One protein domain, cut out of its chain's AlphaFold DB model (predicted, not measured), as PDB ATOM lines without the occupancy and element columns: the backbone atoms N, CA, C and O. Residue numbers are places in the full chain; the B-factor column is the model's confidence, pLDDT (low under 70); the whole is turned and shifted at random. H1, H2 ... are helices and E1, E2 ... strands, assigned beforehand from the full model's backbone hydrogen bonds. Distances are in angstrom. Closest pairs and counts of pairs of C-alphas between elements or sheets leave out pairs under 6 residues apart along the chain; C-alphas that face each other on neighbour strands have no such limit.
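Overview. This is residues 5 to 64 and 86 to 150 of the 156 residues of an uncharacterized protein of Desulfobacterales bacterium (UniProt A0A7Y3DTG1). Two long helices, H3 and H7, overlap near their first residues and run opposite ways to make the long axis, and two side-by-side helix pairs, H1 with H6 and H2 with H5, pack on them. H4 and E1 lie farthest from the middle. The printed part has 125 residues, mostly helix, in the order H1 H2 H3 H4 E1 H5 H6 H7. It is compact, with a radius of gyration of the C-alphas of 14.3 A, yet elongated, spanning 47 by 29 by 28 A.

Arrangement. H7, residues 129 to 150, touches H3, residues 42 to 60, with residues 131 to 135 alone, at a shallow tilt of 5 degrees; the closest C-alphas, Val 48 and Ile 131, are 6.9 A apart. H2, residues 32 to 39, touches H7 at a steep tilt of 65 degrees (closest C-alphas Ala 38 and Gln 138, 5.9 A). H5, residues 96 to 113, touches H2 with residues 97 to 105 alone, at a shallow tilt of 11 degrees, the same way (Ala 36 and Ile 98, 5.0 A). H5 also touches H3 (Gly 49 and Ile 109, 5.5 A). H1, residues 9 to 26, touches H7 with residues 18 to 22 alone (Val 22 and Lys 136, 5.4 A). H6, residues 119 to 126, touches H1 at 13 degrees, a shallow tilt (Leu 11 and Ala 123, 5.0 A), and H3 (Gln 51 and Ser 125, 6.1 A). H4, residues 87 to 90, only just touches H1, with 3 pairs of C-alphas within 8 A. E1, residues 93 to 95, pairs with no named strand.

Along the chain. H1 begins at C-alpha 9 (-7.065, -51.023, 37.373), and H7, 31.8 A long, ends at C-alpha 150 (26.528, -60.540, 25.847). H1 is 25.4 A long, H3 27.6 A and H5 25.6 A. In H1, H2, H3, H5, H6 and H7 every O i to N i+4 pair is within hydrogen-bond range; H4 is too short for one.

Size, cuts and confidence. Residues 65 to 85 are not printed, and C-alphas 64 and 86 are 33.2 A apart across this cut. The links printed whole are tight. Residues 59 to 60 and 62 to 64 have pLDDT under 70.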
ATOM      1  N   VAL A   5      -1.330 -63.009  35.880       89.62
ATOM      2  CA  VAL A   5      -2.207 -62.445  36.906       89.62
ATOM      3  C   VAL A   5      -2.875 -61.176  36.388       89.62
ATOM      4  O   VAL A   5      -2.291 -60.420  35.609       89.62
ATOM      5  N   ARG A   6      -4.109 -60.930  36.829       89.00
ATOM      6  CA  ARG A   6      -4.755 -59.621  36.687       89.00
ATOM      7  C   ARG A   6      -4.457 -58.791  37.928       89.00
ATOM      8  O   ARG A   6      -4.485 -59.322  39.034       89.00
ATOM      9  N   ILE A   7      -4.173 -57.511  37.729       87.81
ATOM     10  CA  ILE A   7      -3.945 -56.546  38.812       87.81
ATOM     11  C   ILE A   7      -5.035 -55.476  38.791       87.81
ATOM     12  O   ILE A   7      -5.721 -55.306  37.783       87.81
ATOM     13  N   ASP A   8      -5.179 -54.745  39.895       88.12
ATOM     14  CA  ASP A   8      -6.165 -53.672  39.987       88.12
ATOM     15  C   ASP A   8      -5.947 -52.587  38.935       88.12
ATOM     16  O   ASP A   8      -4.815 -52.245  38.584       88.12
ATOM     17  N   ARG A   9      -7.051 -51.993  38.475       87.06
ATOM     18  CA  ARG A   9      -7.065 -51.023  37.373       87.06
ATOM     19  C   ARG A   9      -6.126 -49.836  37.600       87.06
ATOM     20  O   ARG A   9      -5.424 -49.425  36.684       87.06
ATOM     21  N   ASN A  10      -6.051 -49.331  38.830       88.31
ATOM     22  CA  ASN A  10      -5.176 -48.204  39.160       88.31
ATOM     23  C   ASN A  10      -3.689 -48.573  39.033       88.31
ATOM     24  O   ASN A  10      -2.894 -47.775  38.535       88.31
ATOM     25  N   LEU A  11      -3.317 -49.793  39.433       90.50
ATOM     26  CA  LEU A  11      -1.962 -50.309  39.247       90.50
ATOM     27  C   LEU A  11      -1.686 -50.609  37.777       90.50
ATOM     28  O   LEU A  11      -0.617 -50.252  37.292       90.50
ATOM     29  N   GLN A  12      -2.645 -51.191  37.054       90.69
ATOM     30  CA  GLN A  12      -2.547 -51.380  35.607       90.69
ATOM     31  C   GLN A  12      -2.233 -50.054  34.911       90.69
ATOM     32  O   GLN A  12      -1.259 -49.979  34.162       90.69
ATOM     33  N   ASP A  13      -2.995 -48.998  35.193       88.81
ATOM     34  CA  ASP A  13      -2.778 -47.678  34.603       88.81
ATOM     35  C   ASP A  13      -1.390 -47.118  34.947       88.81
ATOM     36  O   ASP A  13      -0.736 -46.520  34.093       88.81
ATOM     37  N   ALA A  14      -0.895 -47.350  36.166       91.12
ATOM     38  CA  ALA A  14       0.450 -46.945  36.572       91.12
ATOM     39  C   ALA A  14       1.564 -47.749  35.870       91.12
ATOM     40  O   ALA A  14       2.573 -47.178  35.459       91.12
ATOM     41  N   ILE A  15       1.400 -49.058  35.672       92.00
ATOM     42  CA  ILE A  15       2.373 -49.868  34.922       92.00
ATOM     43  C   ILE A  15       2.370 -49.478  33.439       92.00
ATOM     44  O   ILE A  15       3.430 -49.331  32.828       92.00
ATOM     45  N   LEU A  16       1.195 -49.234  32.861       90.56
ATOM     46  CA  LEU A  16       1.077 -48.732  31.495       90.56
ATOM     47  C   LEU A  16       1.693 -47.331  31.359       90.56
ATOM     48  O   LEU A  16       2.372 -47.056  30.371       90.56
ATOM     49  N   ALA A  17       1.544 -46.463  32.361       90.62
ATOM     50  CA  ALA A  17       2.234 -45.177  32.407       90.62
ATOM     51  C   ALA A  17       3.753 -45.328  32.276       90.62
ATOM     52  O   ALA A  17       4.365 -44.659  31.445       90.62
ATOM     53  N   ILE A  18       4.341 -46.247  33.047       91.94
ATOM     54  CA  ILE A  18       5.770 -46.574  32.982       91.94
ATOM     55  C   ILE A  18       6.137 -47.046  31.572       91.94
ATOM     56  O   ILE A  18       7.080 -46.525  30.979       91.94
ATOM     57  N   MET A  19       5.378 -47.993  31.005       91.25
ATOM     58  CA  MET A  19       5.639 -48.509  29.654       91.25
ATOM     59  C   MET A  19       5.648 -47.398  28.608       91.25
ATOM     60  O   MET A  19       6.572 -47.319  27.794       91.25
ATOM     61  N   LYS A  20       4.634 -46.528  28.645       89.25
ATOM     62  CA  LYS A  20       4.513 -45.395  27.732       89.25
ATOM     63  C   LYS A  20       5.664 -44.415  27.921       89.25
ATOM     64  O   LYS A  20       6.333 -44.092  26.947       89.25
ATOM     65  N   TYR A  21       5.935 -43.998  29.154       90.38
ATOM     66  CA  TYR A  21       6.988 -43.034  29.455       90.38
ATOM     67  C   TYR A  21       8.366 -43.530  29.005       90.38
ATOM     68  O   TYR A  21       9.110 -42.806  28.342       90.38
ATOM     69  N   VAL A  22       8.704 -44.786  29.304       90.12
ATOM     70  CA  VAL A  22       9.978 -45.385  28.888       90.12
ATOM     71  C   VAL A  22      10.057 -45.489  27.368       90.12
ATOM     72  O   VAL A  22      11.095 -45.162  26.797       90.12
ATOM     73  N   LYS A  23       8.977 -45.901  26.691       89.88
ATOM     74  CA  LYS A  23       8.933 -45.949  25.225       89.88
ATOM     75  C   LYS A  23       9.144 -44.568  24.611       89.88
ATOM     76  O   LYS A  23       9.979 -44.440  23.721       89.88
ATOM     77  N   ASP A  24       8.432 -43.558  25.102       88.06
ATOM     78  CA  ASP A  24       8.490 -42.193  24.578       88.06
ATOM     79  C   ASP A  24       9.899 -41.585  24.755       88.06
ATOM     80  O   ASP A  24      10.355 -40.838  23.895       88.06
ATOM     81  N   ASN A  25      10.634 -41.962  25.812       89.50
ATOM     82  CA  ASN A  25      11.978 -41.437  26.103       89.50
ATOM     83  C   ASN A  25      13.149 -42.285  25.569       89.50
ATOM     84  O   ASN A  25      14.262 -41.778  25.445       89.50
ATOM     85  N   THR A  26      12.952 -43.582  25.309       87.69
ATOM     86  CA  THR A  26      14.033 -44.508  24.893       87.69
ATOM     87  C   THR A  26      13.826 -45.101  23.500       87.69
ATOM     88  O   THR A  26      14.703 -45.791  22.984       87.69
ATOM     89  N   GLY A  27      12.651 -44.891  22.902       86.06
ATOM     90  CA  GLY A  27      12.222 -45.509  21.647       86.06
ATOM     91  C   GLY A  27      11.806 -46.981  21.771       86.06
ATOM     92  O   GLY A  27      11.253 -47.532  20.820       86.06
ATOM     93  N   ILE A  28      12.033 -47.631  22.920       86.69
ATOM     94  CA  ILE A  28      11.795 -49.069  23.115       86.69
ATOM     95  C   ILE A  28      10.897 -49.296  24.329       86.69
ATOM     96  O   ILE A  28      11.269 -48.995  25.466       86.69
ATOM     97  N   GLU A  29       9.735 -49.905  24.091       87.81
ATOM     98  CA  GLU A  29       8.801 -50.292  25.151       87.81
ATOM     99  C   GLU A  29       9.461 -51.310  26.106       87.81
ATOM    100  O   GLU A  29      10.057 -52.286  25.641       87.81
ATOM    101  N   PRO A  30       9.415 -51.097  27.433       89.69
ATOM    102  CA  PRO A  30       9.976 -52.040  28.391       89.69
ATOM    103  C   PRO A  30       9.108 -53.287  28.522       89.69
ATOM    104  O   PRO A  30       7.888 -53.216  28.409       89.69
ATOM    105  N   THR A  31       9.726 -54.436  28.779       89.38
ATOM    106  CA  THR A  31       8.997 -55.669  29.120       89.38
ATOM    107  C   THR A  31       8.498 -55.641  30.565       89.38
ATOM    108  O   THR A  31       9.119 -55.017  31.426       89.38
ATOM    109  N   ASP A  32       7.467 -56.435  30.873       86.75
ATOM    110  CA  ASP A  32       7.012 -56.664  32.258       86.75
ATOM    111  C   ASP A  32       8.155 -57.043  33.219       86.75
ATOM    112  O   ASP A  32       8.147 -56.668  34.384       86.75
ATOM    113  N   GLN A  33       9.162 -57.777  32.743       89.00
ATOM    114  CA  GLN A  33      10.271 -58.246  33.574       89.00
ATOM    115  C   GLN A  33      11.281 -57.136  33.850       89.00
ATOM    116  O   GLN A  33      11.758 -57.032  34.972       89.00
ATOM    117  N   GLU A  34      11.574 -56.280  32.867       91.75
ATOM    118  CA  GLU A  34      12.406 -55.087  33.090       91.75
ATOM    119  C   GLU A  34      11.763 -54.170  34.140       91.75
ATOM    120  O   GLU A  34      12.449 -53.669  35.033       91.75
ATOM    121  N   ILE A  35      10.434 -54.010  34.079       92.94
ATOM    122  CA  ILE A  35       9.668 -53.239  35.065       92.94
ATOM    123  C   ILE A  35       9.701 -53.926  36.433       92.94
ATOM    124  O   ILE A  35      10.036 -53.279  37.421       92.94
ATOM    125  N   ALA A  36       9.407 -55.227  36.513       93.00
ATOM    126  CA  ALA A  36       9.423 -55.968  37.775       93.00
ATOM    127  C   ALA A  36      10.799 -55.914  38.462       93.00
ATOM    128  O   ALA A  36      10.883 -55.682  39.667       93.00
ATOM    129  N   VAL A  37      11.886 -56.071  37.698       93.44
ATOM    130  CA  VAL A  37      13.260 -55.956  38.210       93.44
ATOM    131  C   VAL A  37      13.563 -54.529  38.667       93.44
ATOM    132  O   VAL A  37      14.178 -54.348  39.717       93.44
ATOM    133  N   ALA A  38      13.117 -53.511  37.923       94.00
ATOM    134  CA  ALA A  38      13.294 -52.120  38.329       94.00
ATOM    135  C   ALA A  38      12.565 -51.825  39.650       94.00
ATOM    136  O   ALA A  38      13.178 -51.289  40.571       94.00
ATOM    137  N   LEU A  39      11.304 -52.244  39.779       92.81
ATOM    138  CA  LEU A  39      10.495 -52.057  40.988       92.81
ATOM    139  C   LEU A  39      11.062 -52.789  42.211       92.81
ATOM    140  O   LEU A  39      10.988 -52.267  43.316       92.81
ATOM    141  N   LYS A  40      11.671 -53.966  42.025       92.94
ATOM    142  CA  LYS A  40      12.341 -54.717  43.104       92.94
ATOM    143  C   LYS A  40      13.713 -54.135  43.486       92.94
ATOM    144  O   LYS A  40      14.313 -54.596  44.456       92.94
ATOM    145  N   SER A  41      14.245 -53.156  42.749       92.06
ATOM    146  CA  SER A  41      15.551 -52.571  43.070       92.06
ATOM    147  C   SER A  41      15.477 -51.691  44.322       92.06
ATOM    148  O   SER A  41      14.555 -50.894  44.479       92.06
ATOM    149  N   TYR A  42      16.473 -51.810  45.206       85.50
ATOM    150  CA  TYR A  42      16.499 -51.085  46.482       85.50
ATOM    151  C   TYR A  42      16.340 -49.568  46.314       85.50
ATOM    152  O   TYR A  42      15.615 -48.934  47.075       85.50
ATOM    153  N   PHE A  43      16.984 -48.999  45.293       88.19
ATOM    154  CA  PHE A  43      16.879 -47.578  44.981       88.19
ATOM    155  C   PHE A  43      15.428 -47.169  44.684       88.19
ATOM    156  O   PHE A  43      14.899 -46.286  45.352       88.19
ATOM    157  N   ILE A  44      14.741 -47.874  43.776       90.56
ATOM    158  CA  ILE A  44      13.336 -47.581  43.453       90.56
ATOM    159  C   ILE A  44      12.424 -47.817  44.659       90.56
ATOM    160  O   ILE A  44      11.551 -46.996  44.924       90.56
ATOM    161  N   LEU A  45      12.644 -48.883  45.433       91.06
ATOM    162  CA  LEU A  45      11.895 -49.135  46.669       91.06
ATOM    163  C   LEU A  45      12.016 -47.965  47.657       91.06
ATOM    164  O   LEU A  45      11.018 -47.533  48.241       91.06
ATOM    165  N   ASN A  46      13.225 -47.422  47.821       90.12
ATOM    166  CA  ASN A  46      13.468 -46.278  48.687       90.12
ATOM    167  C   ASN A  46      12.788 -45.007  48.164       90.12
ATOM    168  O   ASN A  46      12.107 -44.334  48.941       90.12
ATOM    169  N   GLU A  47      12.917 -44.716  46.868       90.38
ATOM    170  CA  GLU A  47      12.327 -43.526  46.252       90.38
ATOM    171  C   GLU A  47      10.798 -43.558  46.248       90.38
ATOM    172  O   GLU A  47      10.160 -42.567  46.600       90.38
ATOM    173  N   VAL A  48      10.184 -44.709  45.959       87.25
ATOM    174  CA  VAL A  48       8.727 -44.869  46.077       87.25
ATOM    175  C   VAL A  48       8.288 -44.667  47.529       87.25
ATOM    176  O   VAL A  48       7.311 -43.963  47.777       87.25
ATOM    177  N   GLY A  49       9.022 -45.211  48.505       85.00
ATOM    178  CA  GLY A  49       8.737 -44.987  49.924       85.00
ATOM    179  C   GLY A  49       8.821 -43.512  50.336       85.00
ATOM    180  O   GLY A  49       7.942 -43.017  51.042       85.00
ATOM    181  N   ASN A  50       9.844 -42.794  49.866       89.00
ATOM    182  CA  ASN A  50      10.000 -41.356  50.105       89.00
ATOM    183  C   ASN A  50       8.850 -40.563  49.471       89.00
ATOM    184  O   ASN A  50       8.263 -39.695  50.121       89.00
ATOM    185  N   GLN A  51       8.479 -40.913  48.237       85.69
ATOM    186  CA  GLN A  51       7.391 -40.270  47.509       85.69
ATOM    187  C   GLN A  51       6.039 -40.480  48.200       85.69
ATOM    188  O   GLN A  51       5.274 -39.524  48.330       85.69
ATOM    189  N   ILE A  52       5.750 -41.684  48.703       85.69
ATOM    190  CA  ILE A  52       4.540 -41.937  49.501       85.69
ATOM    191  C   ILE A  52       4.543 -41.072  50.765       85.69
ATOM    192  O   ILE A  52       3.547 -40.410  51.057       85.69
ATOM    193  N   GLY A  53       5.664 -41.025  51.491       84.38
ATOM    194  CA  GLY A  53       5.795 -40.184  52.684       84.38
ATOM    195  C   GLY A  53       5.527 -38.704  52.388       84.38
ATOM    196  O   GLY A  53       4.805 -38.039  53.132       84.38
ATOM    197  N   TYR A  54       6.046 -38.199  51.268       83.44
ATOM    198  CA  TYR A  54       5.785 -36.841  50.796       83.44
ATOM    199  C   TYR A  54       4.309 -36.609  50.440       83.44
ATOM    200  O   TYR A  54       3.723 -35.603  50.844       83.44
ATOM    201  N   GLN A  55       3.677 -37.549  49.734       81.00
ATOM    202  CA  GLN A  55       2.266 -37.459  49.349       81.00
ATOM    203  C   GLN A  55       1.320 -37.454  50.550       81.00
ATOM    204  O   GLN A  55       0.348 -36.695  50.555       81.00
ATOM    205  N   LEU A  56       1.598 -38.272  51.567       79.88
ATOM    206  CA  LEU A  56       0.799 -38.310  52.790       79.88
ATOM    207  C   LEU A  56       0.873 -36.969  53.533       79.88
ATOM    208  O   LEU A  56      -0.167 -36.428  53.905       79.88
ATOM    209  N   LYS A  57       2.070 -36.373  53.640       79.94
ATOM    210  CA  LYS A  57       2.256 -35.031  54.225       79.94
ATOM    211  C   LYS A  57       1.538 -33.941  53.421       79.94
ATOM    212  O   LYS A  57       0.763 -33.172  53.978       79.94
ATOM    213  N   LYS A  58       1.703 -33.914  52.093       74.31
ATOM    214  CA  LYS A  58       1.015 -32.941  51.219       74.31
ATOM    215  C   LYS A  58      -0.510 -33.030  51.297       74.31
ATOM    216  O   LYS A  58      -1.179 -32.005  51.207       74.31
ATOM    217  N   THR A  59      -1.055 -34.240  51.451       66.50
ATOM    218  CA  THR A  59      -2.506 -34.454  51.583       66.50
ATOM    219  C   THR A  59      -3.034 -33.831  52.878       66.50
ATOM    220  O   THR A  59      -4.097 -33.217  52.862       66.50
ATOM    221  N   GLN A  60      -2.269 -33.911  53.971       68.31
ATOM    222  CA  GLN A  60      -2.589 -33.212  55.220       68.31
ATOM    223  C   GLN A  60      -2.514 -31.683  55.056       68.31
ATOM    224  O   GLN A  60      -3.325 -30.961  55.626       68.31
ATOM    225  N   GLU A  61      -1.592 -31.194  54.223       72.00
ATOM    226  CA  GLU A  61      -1.358 -29.762  53.980       72.00
ATOM    227  C   GLU A  61      -2.203 -29.145  52.838       72.00
ATOM    228  O   GLU A  61      -2.037 -27.962  52.544       72.00
ATOM    229  N   LYS A  62      -3.092 -29.905  52.173       66.88
ATOM    230  CA  LYS A  62      -3.906 -29.475  51.004       66.88
ATOM    231  C   LYS A  62      -3.110 -28.815  49.856       66.88
ATOM    232  O   LYS A  62      -3.622 -27.929  49.175       66.88
ATOM    233  N   LYS A  63      -1.867 -29.238  49.608       60.09
ATOM    234  CA  LYS A  63      -1.028 -28.700  48.513       60.09
ATOM    235  C   LYS A  63      -1.256 -29.425  47.181       60.09
ATOM    236  O   LYS A  63      -1.518 -30.630  47.166       60.09
ATOM    237  N   GLU A  64      -1.086 -28.703  46.068       57.88
ATOM    238  CA  GLU A  64      -1.144 -29.264  44.710       57.88
ATOM    239  C   GLU A  64      -0.105 -30.376  44.475       57.88
ATOM    240  O   GLU A  64       0.947 -30.476  45.124       57.88
ATOM    241  N   ASN A  86       4.128 -56.663  24.916       73.19
ATOM    242  CA  ASN A  86       3.210 -56.369  26.025       73.19
ATOM    243  C   ASN A  86       1.701 -56.319  25.679       73.19
ATOM    244  O   ASN A  86       0.952 -55.569  26.303       73.19
ATOM    245  N   ILE A  87       1.208 -57.102  24.706       75.75
ATOM    246  CA  ILE A  87      -0.244 -57.153  24.402       75.75
ATOM    247  C   ILE A  87      -1.081 -57.525  25.626       75.75
ATOM    248  O   ILE A  87      -2.101 -56.893  25.888       75.75
ATOM    249  N   LEU A  88      -0.642 -58.530  26.386       79.81
ATOM    250  CA  LEU A  88      -1.364 -58.982  27.574       79.81
ATOM    251  C   LEU A  88      -1.424 -57.882  28.640       79.81
ATOM    252  O   LEU A  88      -2.498 -57.624  29.180       79.81
ATOM    253  N   ALA A  89      -0.324 -57.155  28.852       79.81
ATOM    254  CA  ALA A  89      -0.276 -56.035  29.790       79.81
ATOM    255  C   ALA A  89      -1.273 -54.925  29.418       79.81
ATOM    256  O   ALA A  89      -1.946 -54.368  30.283       79.81
ATOM    257  N   LYS A  90      -1.438 -54.646  28.116       77.44
ATOM    258  CA  LYS A  90      -2.438 -53.687  27.604       77.44
ATOM    259  C   LYS A  90      -3.873 -54.150  27.879       77.44
ATOM    260  O   LYS A  90      -4.746 -53.313  28.082       77.44
ATOM    261  N   ALA A  91      -4.099 -55.462  27.966       77.62
ATOM    262  CA  ALA A  91      -5.355 -56.073  28.404       77.62
ATOM    263  C   ALA A  91      -5.459 -56.263  29.939       77.62
ATOM    264  O   ALA A  91      -6.411 -56.883  30.412       77.62
ATOM    265  N   GLY A  92      -4.498 -55.753  30.719       80.69
ATOM    266  CA  GLY A  92      -4.474 -55.856  32.185       80.69
ATOM    267  C   GLY A  92      -3.990 -57.203  32.727       80.69
ATOM    268  O   GLY A  92      -4.160 -57.490  33.911       80.69
ATOM    269  N   VAL A  93      -3.401 -58.040  31.872       85.69
ATOM    270  CA  VAL A  93      -2.869 -59.361  32.217       85.69
ATOM    271  C   VAL A  93      -1.345 -59.295  32.216       85.69
ATOM    272  O   VAL A  93      -0.723 -59.099  31.177       85.69
ATOM    273  N   PHE A  94      -0.737 -59.480  33.380       86.94
ATOM    274  CA  PHE A  94       0.703 -59.331  33.583       86.94
ATOM    275  C   PHE A  94       1.334 -60.646  34.015       86.94
ATOM    276  O   PHE A  94       0.657 -61.522  34.552       86.94
ATOM    277  N   ARG A  95       2.649 -60.782  33.838       87.62
ATOM    278  CA  ARG A  95       3.394 -61.856  34.515       87.62
ATOM    279  C   ARG A  95       3.330 -61.686  36.035       87.62
ATOM    280  O   ARG A  95       3.372 -60.562  36.538       87.62
ATOM    281  N   LYS A  96       3.295 -62.805  36.761       89.31
ATOM    282  CA  LYS A  96       3.284 -62.864  38.232       89.31
ATOM    283  C   LYS A  96       4.374 -62.007  38.885       89.31
ATOM    284  O   LYS A  96       4.101 -61.358  39.891       89.31
ATOM    285  N   ASP A  97       5.542 -61.899  38.254       90.19
ATOM    286  CA  ASP A  97       6.665 -61.061  38.691       90.19
ATOM    287  C   ASP A  97       6.275 -59.598  38.966       90.19
ATOM    288  O   ASP A  97       6.847 -58.977  39.862       90.19
ATOM    289  N   ILE A  98       5.309 -59.039  38.219       91.56
ATOM    290  CA  ILE A  98       4.793 -57.679  38.443       91.56
ATOM    291  C   ILE A  98       4.031 -57.609  39.764       91.56
ATOM    292  O   ILE A  98       4.286 -56.712  40.565       91.56
ATOM    293  N   SER A  99       3.132 -58.563  40.014       91.38
ATOM    294  CA  SER A  99       2.386 -58.629  41.275       91.38
ATOM    295  C   SER A  99       3.334 -58.820  42.460       91.38
ATOM    296  O   SER A  99       3.252 -58.093  43.446       91.38
ATOM    297  N   GLU A 100       4.332 -59.695  42.324       92.38
ATOM    298  CA  GLU A 100       5.373 -59.865  43.341       92.38
ATOM    299  C   GLU A 100       6.210 -58.601  43.561       92.38
ATOM    300  O   GLU A 100       6.610 -58.318  44.685       92.38
ATOM    301  N   ALA A 101       6.508 -57.834  42.508       92.88
ATOM    302  CA  ALA A 101       7.247 -56.581  42.634       92.88
ATOM    303  C   ALA A 101       6.427 -55.499  43.353       92.88
ATOM    304  O   ALA A 101       6.959 -54.772  44.196       92.88
ATOM    305  N   ILE A 102       5.126 -55.420  43.067       92.69
ATOM    306  CA  ILE A 102       4.190 -54.534  43.771       92.69
ATOM    307  C   ILE A 102       4.087 -54.953  45.241       92.69
ATOM    308  O   ILE A 102       4.194 -54.105  46.127       92.69
ATOM    309  N   GLN A 103       3.976 -56.255  45.512       93.12
ATOM    310  CA  GLN A 103       3.946 -56.794  46.869       93.12
ATOM    311  C   GLN A 103       5.245 -56.484  47.628       93.12
ATOM    312  O   GLN A 103       5.196 -55.962  48.739       93.12
ATOM    313  N   ALA A 104       6.407 -56.690  47.004       93.06
ATOM    314  CA  ALA A 104       7.703 -56.338  47.585       93.06
ATOM    315  C   ALA A 104       7.806 -54.836  47.900       93.06
ATOM    316  O   ALA A 104       8.348 -54.454  48.938       93.06
ATOM    317  N   THR A 105       7.235 -53.986  47.040       90.94
ATOM    318  CA  THR A 105       7.141 -52.539  47.272       90.94
ATOM    319  C   THR A 105       6.284 -52.226  48.495       90.94
ATOM    320  O   THR A 105       6.710 -51.471  49.368       90.94
ATOM    321  N   GLN A 106       5.106 -52.843  48.614       92.00
ATOM    322  CA  GLN A 106       4.253 -52.692  49.795       92.00
ATOM    323  C   GLN A 106       4.958 -53.125  51.076       92.00
ATOM    324  O   GLN A 106       4.910 -52.400  52.067       92.00
ATOM    325  N   ASP A 107       5.609 -54.286  51.059       93.50
ATOM    326  CA  ASP A 107       6.241 -54.864  52.244       93.50
ATOM    327  C   ASP A 107       7.458 -54.047  52.681       93.50
ATOM    328  O   ASP A 107       7.671 -53.833  53.875       93.50
ATOM    329  N   PHE A 108       8.235 -53.531  51.726       91.56
ATOM    330  CA  PHE A 108       9.335 -52.615  52.013       91.56
ATOM    331  C   PHE A 108       8.837 -51.337  52.697       91.56
ATOM    332  O   PHE A 108       9.387 -50.906  53.712       91.56
ATOM    333  N   ILE A 109       7.762 -50.747  52.177       88.31
ATOM    334  CA  ILE A 109       7.209 -49.501  52.711       88.31
ATOM    335  C   ILE A 109       6.538 -49.742  54.062       88.31
ATOM    336  O   ILE A 109       6.706 -48.925  54.966       88.31
ATOM    337  N   ALA A 110       5.867 -50.882  54.248       91.31
ATOM    338  CA  ALA A 110       5.317 -51.294  55.536       91.31
ATOM    339  C   ALA A 110       6.419 -51.411  56.597       91.31
ATOM    340  O   ALA A 110       6.266 -50.883  57.695       91.31
ATOM    341  N   LYS A 111       7.566 -52.012  56.255       91.00
ATOM    342  CA  LYS A 111       8.724 -52.096  57.160       91.00
ATOM    343  C   LYS A 111       9.296 -50.724  57.525       91.00
ATOM    344  O   LYS A 111       9.718 -50.534  58.657       91.00
ATOM    345  N   LYS A 112       9.316 -49.773  56.584       85.75
ATOM    346  CA  LYS A 112       9.883 -48.427  56.794       85.75
ATOM    347  C   LYS A 112       8.933 -47.470  57.526       85.75
ATOM    348  O   LYS A 112       9.392 -46.629  58.288       85.75
ATOM    349  N   SER A 113       7.629 -47.561  57.265       80.69
ATOM    350  CA  SER A 113       6.615 -46.597  57.729       80.69
ATOM    351  C   SER A 113       5.630 -47.157  58.761       80.69
ATOM    352  O   SER A 113       4.793 -46.417  59.268       80.69
ATOM    353  N   GLY A 114       5.686 -48.459  59.051       82.81
ATOM    354  CA  GLY A 114       4.762 -49.154  59.951       82.81
ATOM    355  C   GLY A 114       3.378 -49.435  59.356       82.81
ATOM    356  O   GLY A 114       2.600 -50.162  59.963       82.81
ATOM    357  N   THR A 115       3.058 -48.902  58.169       84.19
ATOM    358  CA  THR A 115       1.750 -49.079  57.516       84.19
ATOM    359  C   THR A 115       1.919 -49.593  56.094       84.19
ATOM    360  O   THR A 115       2.690 -49.044  55.308       84.19
ATOM    361  N   LYS A 116       1.174 -50.644  55.731       88.56
ATOM    362  CA  LYS A 116       1.181 -51.181  54.367       88.56
ATOM    363  C   LYS A 116       0.396 -50.245  53.435       88.56
ATOM    364  O   LYS A 116      -0.801 -50.060  53.657       88.56
ATOM    365  N   PRO A 117       1.020 -49.651  52.401       88.31
ATOM    366  CA  PRO A 117       0.305 -48.777  51.483       88.31
ATOM    367  C   PRO A 117      -0.657 -49.589  50.608       88.31
ATOM    368  O   PRO A 117      -0.331 -50.681  50.130       88.31
ATOM    369  N   ASN A 118      -1.846 -49.038  50.373       90.25
ATOM    370  CA  ASN A 118      -2.808 -49.631  49.451       90.25
ATOM    371  C   ASN A 118      -2.400 -49.391  47.982       90.25
ATOM    372  O   ASN A 118      -1.460 -48.649  47.674       90.25
ATOM    373  N   HIS A 119      -3.113 -50.041  47.064       90.69
ATOM    374  CA  HIS A 119      -2.813 -49.989  45.635       90.69
ATOM    375  C   HIS A 119      -2.959 -48.589  45.030       90.69
ATOM    376  O   HIS A 119      -2.184 -48.238  44.142       90.69
ATOM    377  N   ASP A 120      -3.864 -47.760  45.545       89.25
ATOM    378  CA  ASP A 120      -4.085 -46.403  45.040       89.25
ATOM    379  C   ASP A 120      -2.909 -45.480  45.349       89.25
ATOM    380  O   ASP A 120      -2.440 -44.746  44.478       89.25
ATOM    381  N   ILE A 121      -2.388 -45.550  46.577       88.50
ATOM    382  CA  ILE A 121      -1.228 -44.762  47.007       88.50
ATOM    383  C   ILE A 121       0.014 -45.160  46.197       88.50
ATOM    384  O   ILE A 121       0.774 -44.295  45.748       88.50
ATOM    385  N   ILE A 122       0.206 -46.461  45.957       90.94
ATOM    386  CA  ILE A 122       1.311 -46.953  45.125       90.94
ATOM    387  C   ILE A 122       1.142 -46.487  43.684       90.94
ATOM    388  O   ILE A 122       2.062 -45.891  43.129       90.94
ATOM    389  N   ALA A 123      -0.029 -46.702  43.084       91.19
ATOM    390  CA  ALA A 123      -0.311 -46.289  41.715       91.19
ATOM    391  C   ALA A 123      -0.085 -44.783  41.520       91.19
ATOM    392  O   ALA A 123       0.501 -44.353  40.526       91.19
ATOM    393  N   LYS A 124      -0.509 -43.971  42.491       88.12
ATOM    394  CA  LYS A 124      -0.285 -42.525  42.509       88.12
ATOM    395  C   LYS A 124       1.202 -42.172  42.590       88.12
ATOM    396  O   LYS A 124       1.656 -41.279  41.880       88.12
ATOM    397  N   SER A 125       1.975 -42.876  43.411       88.62
ATOM    398  CA  SER A 125       3.426 -42.672  43.523       88.62
ATOM    399  C   SER A 125       4.181 -43.065  42.260       88.62
ATOM    400  O   SER A 125       5.024 -42.300  41.801       88.62
ATOM    401  N   LEU A 126       3.825 -44.192  41.645       91.69
ATOM    402  CA  LEU A 126       4.439 -44.672  40.404       91.69
ATOM    403  C   LEU A 126       4.198 -43.742  39.206       91.69
ATOM    404  O   LEU A 126       5.007 -43.721  38.287       91.69
ATOM    405  N   LYS A 127       3.116 -42.955  39.221       90.69
ATOM    406  CA  LYS A 127       2.808 -41.944  38.192       90.69
ATOM    407  C   LYS A 127       3.499 -40.590  38.414       90.69
ATOM    408  O   LYS A 127       3.305 -39.672  37.619       90.69
ATOM    409  N   SER A 128       4.286 -40.440  39.481       88.50
ATOM    410  CA  SER A 128       5.118 -39.250  39.688       88.50
ATOM    411  C   SER A 128       6.181 -39.145  38.593       88.50
ATOM    412  O   SER A 128       6.837 -40.139  38.283       88.50
ATOM    413  N   SER A 129       6.392 -37.945  38.044       87.50
ATOM    414  CA  SER A 129       7.423 -37.689  37.025       87.50
ATOM    415  C   SER A 129       8.813 -38.139  37.483       87.50
ATOM    416  O   SER A 129       9.544 -38.772  36.722       87.50
ATOM    417  N   PHE A 130       9.133 -37.890  38.755       88.25
ATOM    418  CA  PHE A 130      10.371 -38.326  39.387       88.25
ATOM    419  C   PHE A 130      10.519 -39.854  39.351       88.25
ATOM    420  O   PHE A 130      11.491 -40.366  38.804       88.25
ATOM    421  N   ILE A 131       9.515 -40.598  39.828       91.75
ATOM    422  CA  ILE A 131       9.564 -42.070  39.860       91.75
ATOM    423  C   ILE A 131       9.604 -42.663  38.446       91.75
ATOM    424  O   ILE A 131      10.351 -43.607  38.197       91.75
ATOM    425  N   LEU A 132       8.852 -42.096  37.500       92.56
ATOM    426  CA  LEU A 132       8.892 -42.511  36.097       92.56
ATOM    427  C   LEU A 132      10.293 -42.340  35.493       92.56
ATOM    428  O   LEU A 132      10.777 -43.237  34.796       92.56
ATOM    429  N   SER A 133      10.958 -41.218  35.787       91.56
ATOM    430  CA  SER A 133      12.340 -40.957  35.379       91.56
ATOM    431  C   SER A 133      13.314 -41.973  35.979       91.56
ATOM    432  O   SER A 133      14.108 -42.569  35.248       91.56
ATOM    433  N   GLU A 134      13.207 -42.250  37.279       95.00
ATOM    434  CA  GLU A 134      14.093 -43.204  37.950       95.00
ATOM    435  C   GLU A 134      13.917 -44.638  37.443       95.00
ATOM    436  O   GLU A 134      14.898 -45.329  37.152       95.00
ATOM    437  N   ILE A 135      12.675 -45.083  37.233       94.06
ATOM    438  CA  ILE A 135      12.403 -46.404  36.652       94.06
ATOM    439  C   ILE A 135      12.985 -46.496  35.238       94.06
ATOM    440  O   ILE A 135      13.629 -47.492  34.898       94.06
ATOM    441  N   LYS A 136      12.812 -45.455  34.415       94.88
ATOM    442  CA  LYS A 136      13.409 -45.389  33.076       94.88
ATOM    443  C   LYS A 136      14.930 -45.522  33.145       94.88
ATOM    444  O   LYS A 136      15.498 -46.317  32.395       94.88
ATOM    445  N   ASN A 137      15.588 -44.787  34.040       93.94
ATOM    446  CA  ASN A 137      17.044 -44.828  34.198       93.94
ATOM    447  C   ASN A 137      17.529 -46.221  34.619       93.94
ATOM    448  O   ASN A 137      18.497 -46.739  34.056       93.94
ATOM    449  N   GLN A 138      16.808 -46.861  35.539       93.56
ATOM    450  CA  GLN A 138      17.106 -48.217  35.981       93.56
ATOM    451  C   GLN A 138      16.959 -49.236  34.840       93.56
ATOM    452  O   GLN A 138      17.806 -50.119  34.688       93.56
ATOM    453  N   ILE A 139      15.933 -49.111  33.994       93.81
ATOM    454  CA  ILE A 139      15.743 -49.978  32.818       93.81
ATOM    455  C   ILE A 139      16.847 -49.751  31.775       93.81
ATOM    456  O   ILE A 139      17.413 -50.714  31.251       93.81
ATOM    457  N   ASP A 140      17.218 -48.502  31.496       93.56
ATOM    458  CA  ASP A 140      18.324 -48.199  30.581       93.56
ATOM    459  C   ASP A 140      19.648 -48.801  31.066       93.56
ATOM    460  O   ASP A 140      20.413 -49.363  30.272       93.56
ATOM    461  N   TRP A 141      19.916 -48.728  32.372       92.94
ATOM    462  CA  TRP A 141      21.079 -49.358  32.991       92.94
ATOM    463  C   TRP A 141      21.050 -50.887  32.836       92.94
ATOM    464  O   TRP A 141      22.043 -51.472  32.384       92.94
ATOM    465  N   GLN A 142      19.906 -51.536  33.099       92.00
ATOM    466  CA  GLN A 142      19.725 -52.983  32.898       92.00
ATOM    467  C   GLN A 142      20.038 -53.390  31.451       92.00
ATOM    468  O   GLN A 142      20.807 -54.325  31.211       92.00
ATOM    469  N   ARG A 143      19.502 -52.653  30.472       92.69
ATOM    470  CA  ARG A 143      19.722 -52.903  29.039       92.69
ATOM    471  C   ARG A 143      21.190 -52.759  28.647       92.69
ATOM    472  O   ARG A 143      21.716 -53.601  27.915       92.69
ATOM    473  N   LYS A 144      21.871 -51.712  29.127       91.88
ATOM    474  CA  LYS A 144      23.306 -51.488  28.870       91.88
ATOM    475  C   LYS A 144      24.158 -52.629  29.431       91.88
ATOM    476  O   LYS A 144      25.030 -53.136  28.725       91.88
ATOM    477  N   ASN A 145      23.869 -53.088  30.646       88.88
ATOM    478  CA  ASN A 145      24.599 -54.203  31.252       88.88
ATOM    479  C   ASN A 145      24.319 -55.541  30.571       88.88
ATOM    480  O   ASN A 145      25.256 -56.298  30.329       88.88
ATOM    481  N   ALA A 146      23.076 -55.806  30.167       85.44
ATOM    482  CA  ALA A 146      22.747 -56.999  29.393       85.44
ATOM    483  C   ALA A 146      23.508 -57.044  28.055       85.44
ATOM    484  O   ALA A 146      23.979 -58.105  27.644       85.44
ATOM    485  N   LYS A 147      23.677 -55.893  27.385       85.31
ATOM    486  CA  LYS A 147      24.495 -55.783  26.164       85.31
ATOM    487  C   LYS A 147      25.974 -56.070  26.440       85.31
ATOM    488  O   LYS A 147      26.559 -56.874  25.720       85.31
ATOM    489  N   ARG A 148      26.550 -55.481  27.496       82.62
ATOM    490  CA  ARG A 148      27.945 -55.733  27.912       82.62
ATOM    491  C   ARG A 148      28.187 -57.206  28.251       82.62
ATOM    492  O   ARG A 148      29.131 -57.808  27.757       82.62
ATOM    493  N   ALA A 149      27.305 -57.829  29.028       79.69
ATOM    494  CA  ALA A 149      27.427 -59.246  29.373       79.69
ATOM    495  C   ALA A 149      27.403 -60.154  28.127       79.69
ATOM    496  O   ALA A 149      28.159 -61.120  28.041       79.69
ATOM    497  N   LYS A 150      26.571 -59.822  27.129       79.25
ATOM    498  CA  LYS A 150      26.528 -60.540  25.847       79.25
ATOM    499  C   LYS A 150      27.785 -60.334  25.000       79.25
ATOM    500  O   LYS A 150      28.170 -61.267  24.309       79.25
TER     501      LYS A 150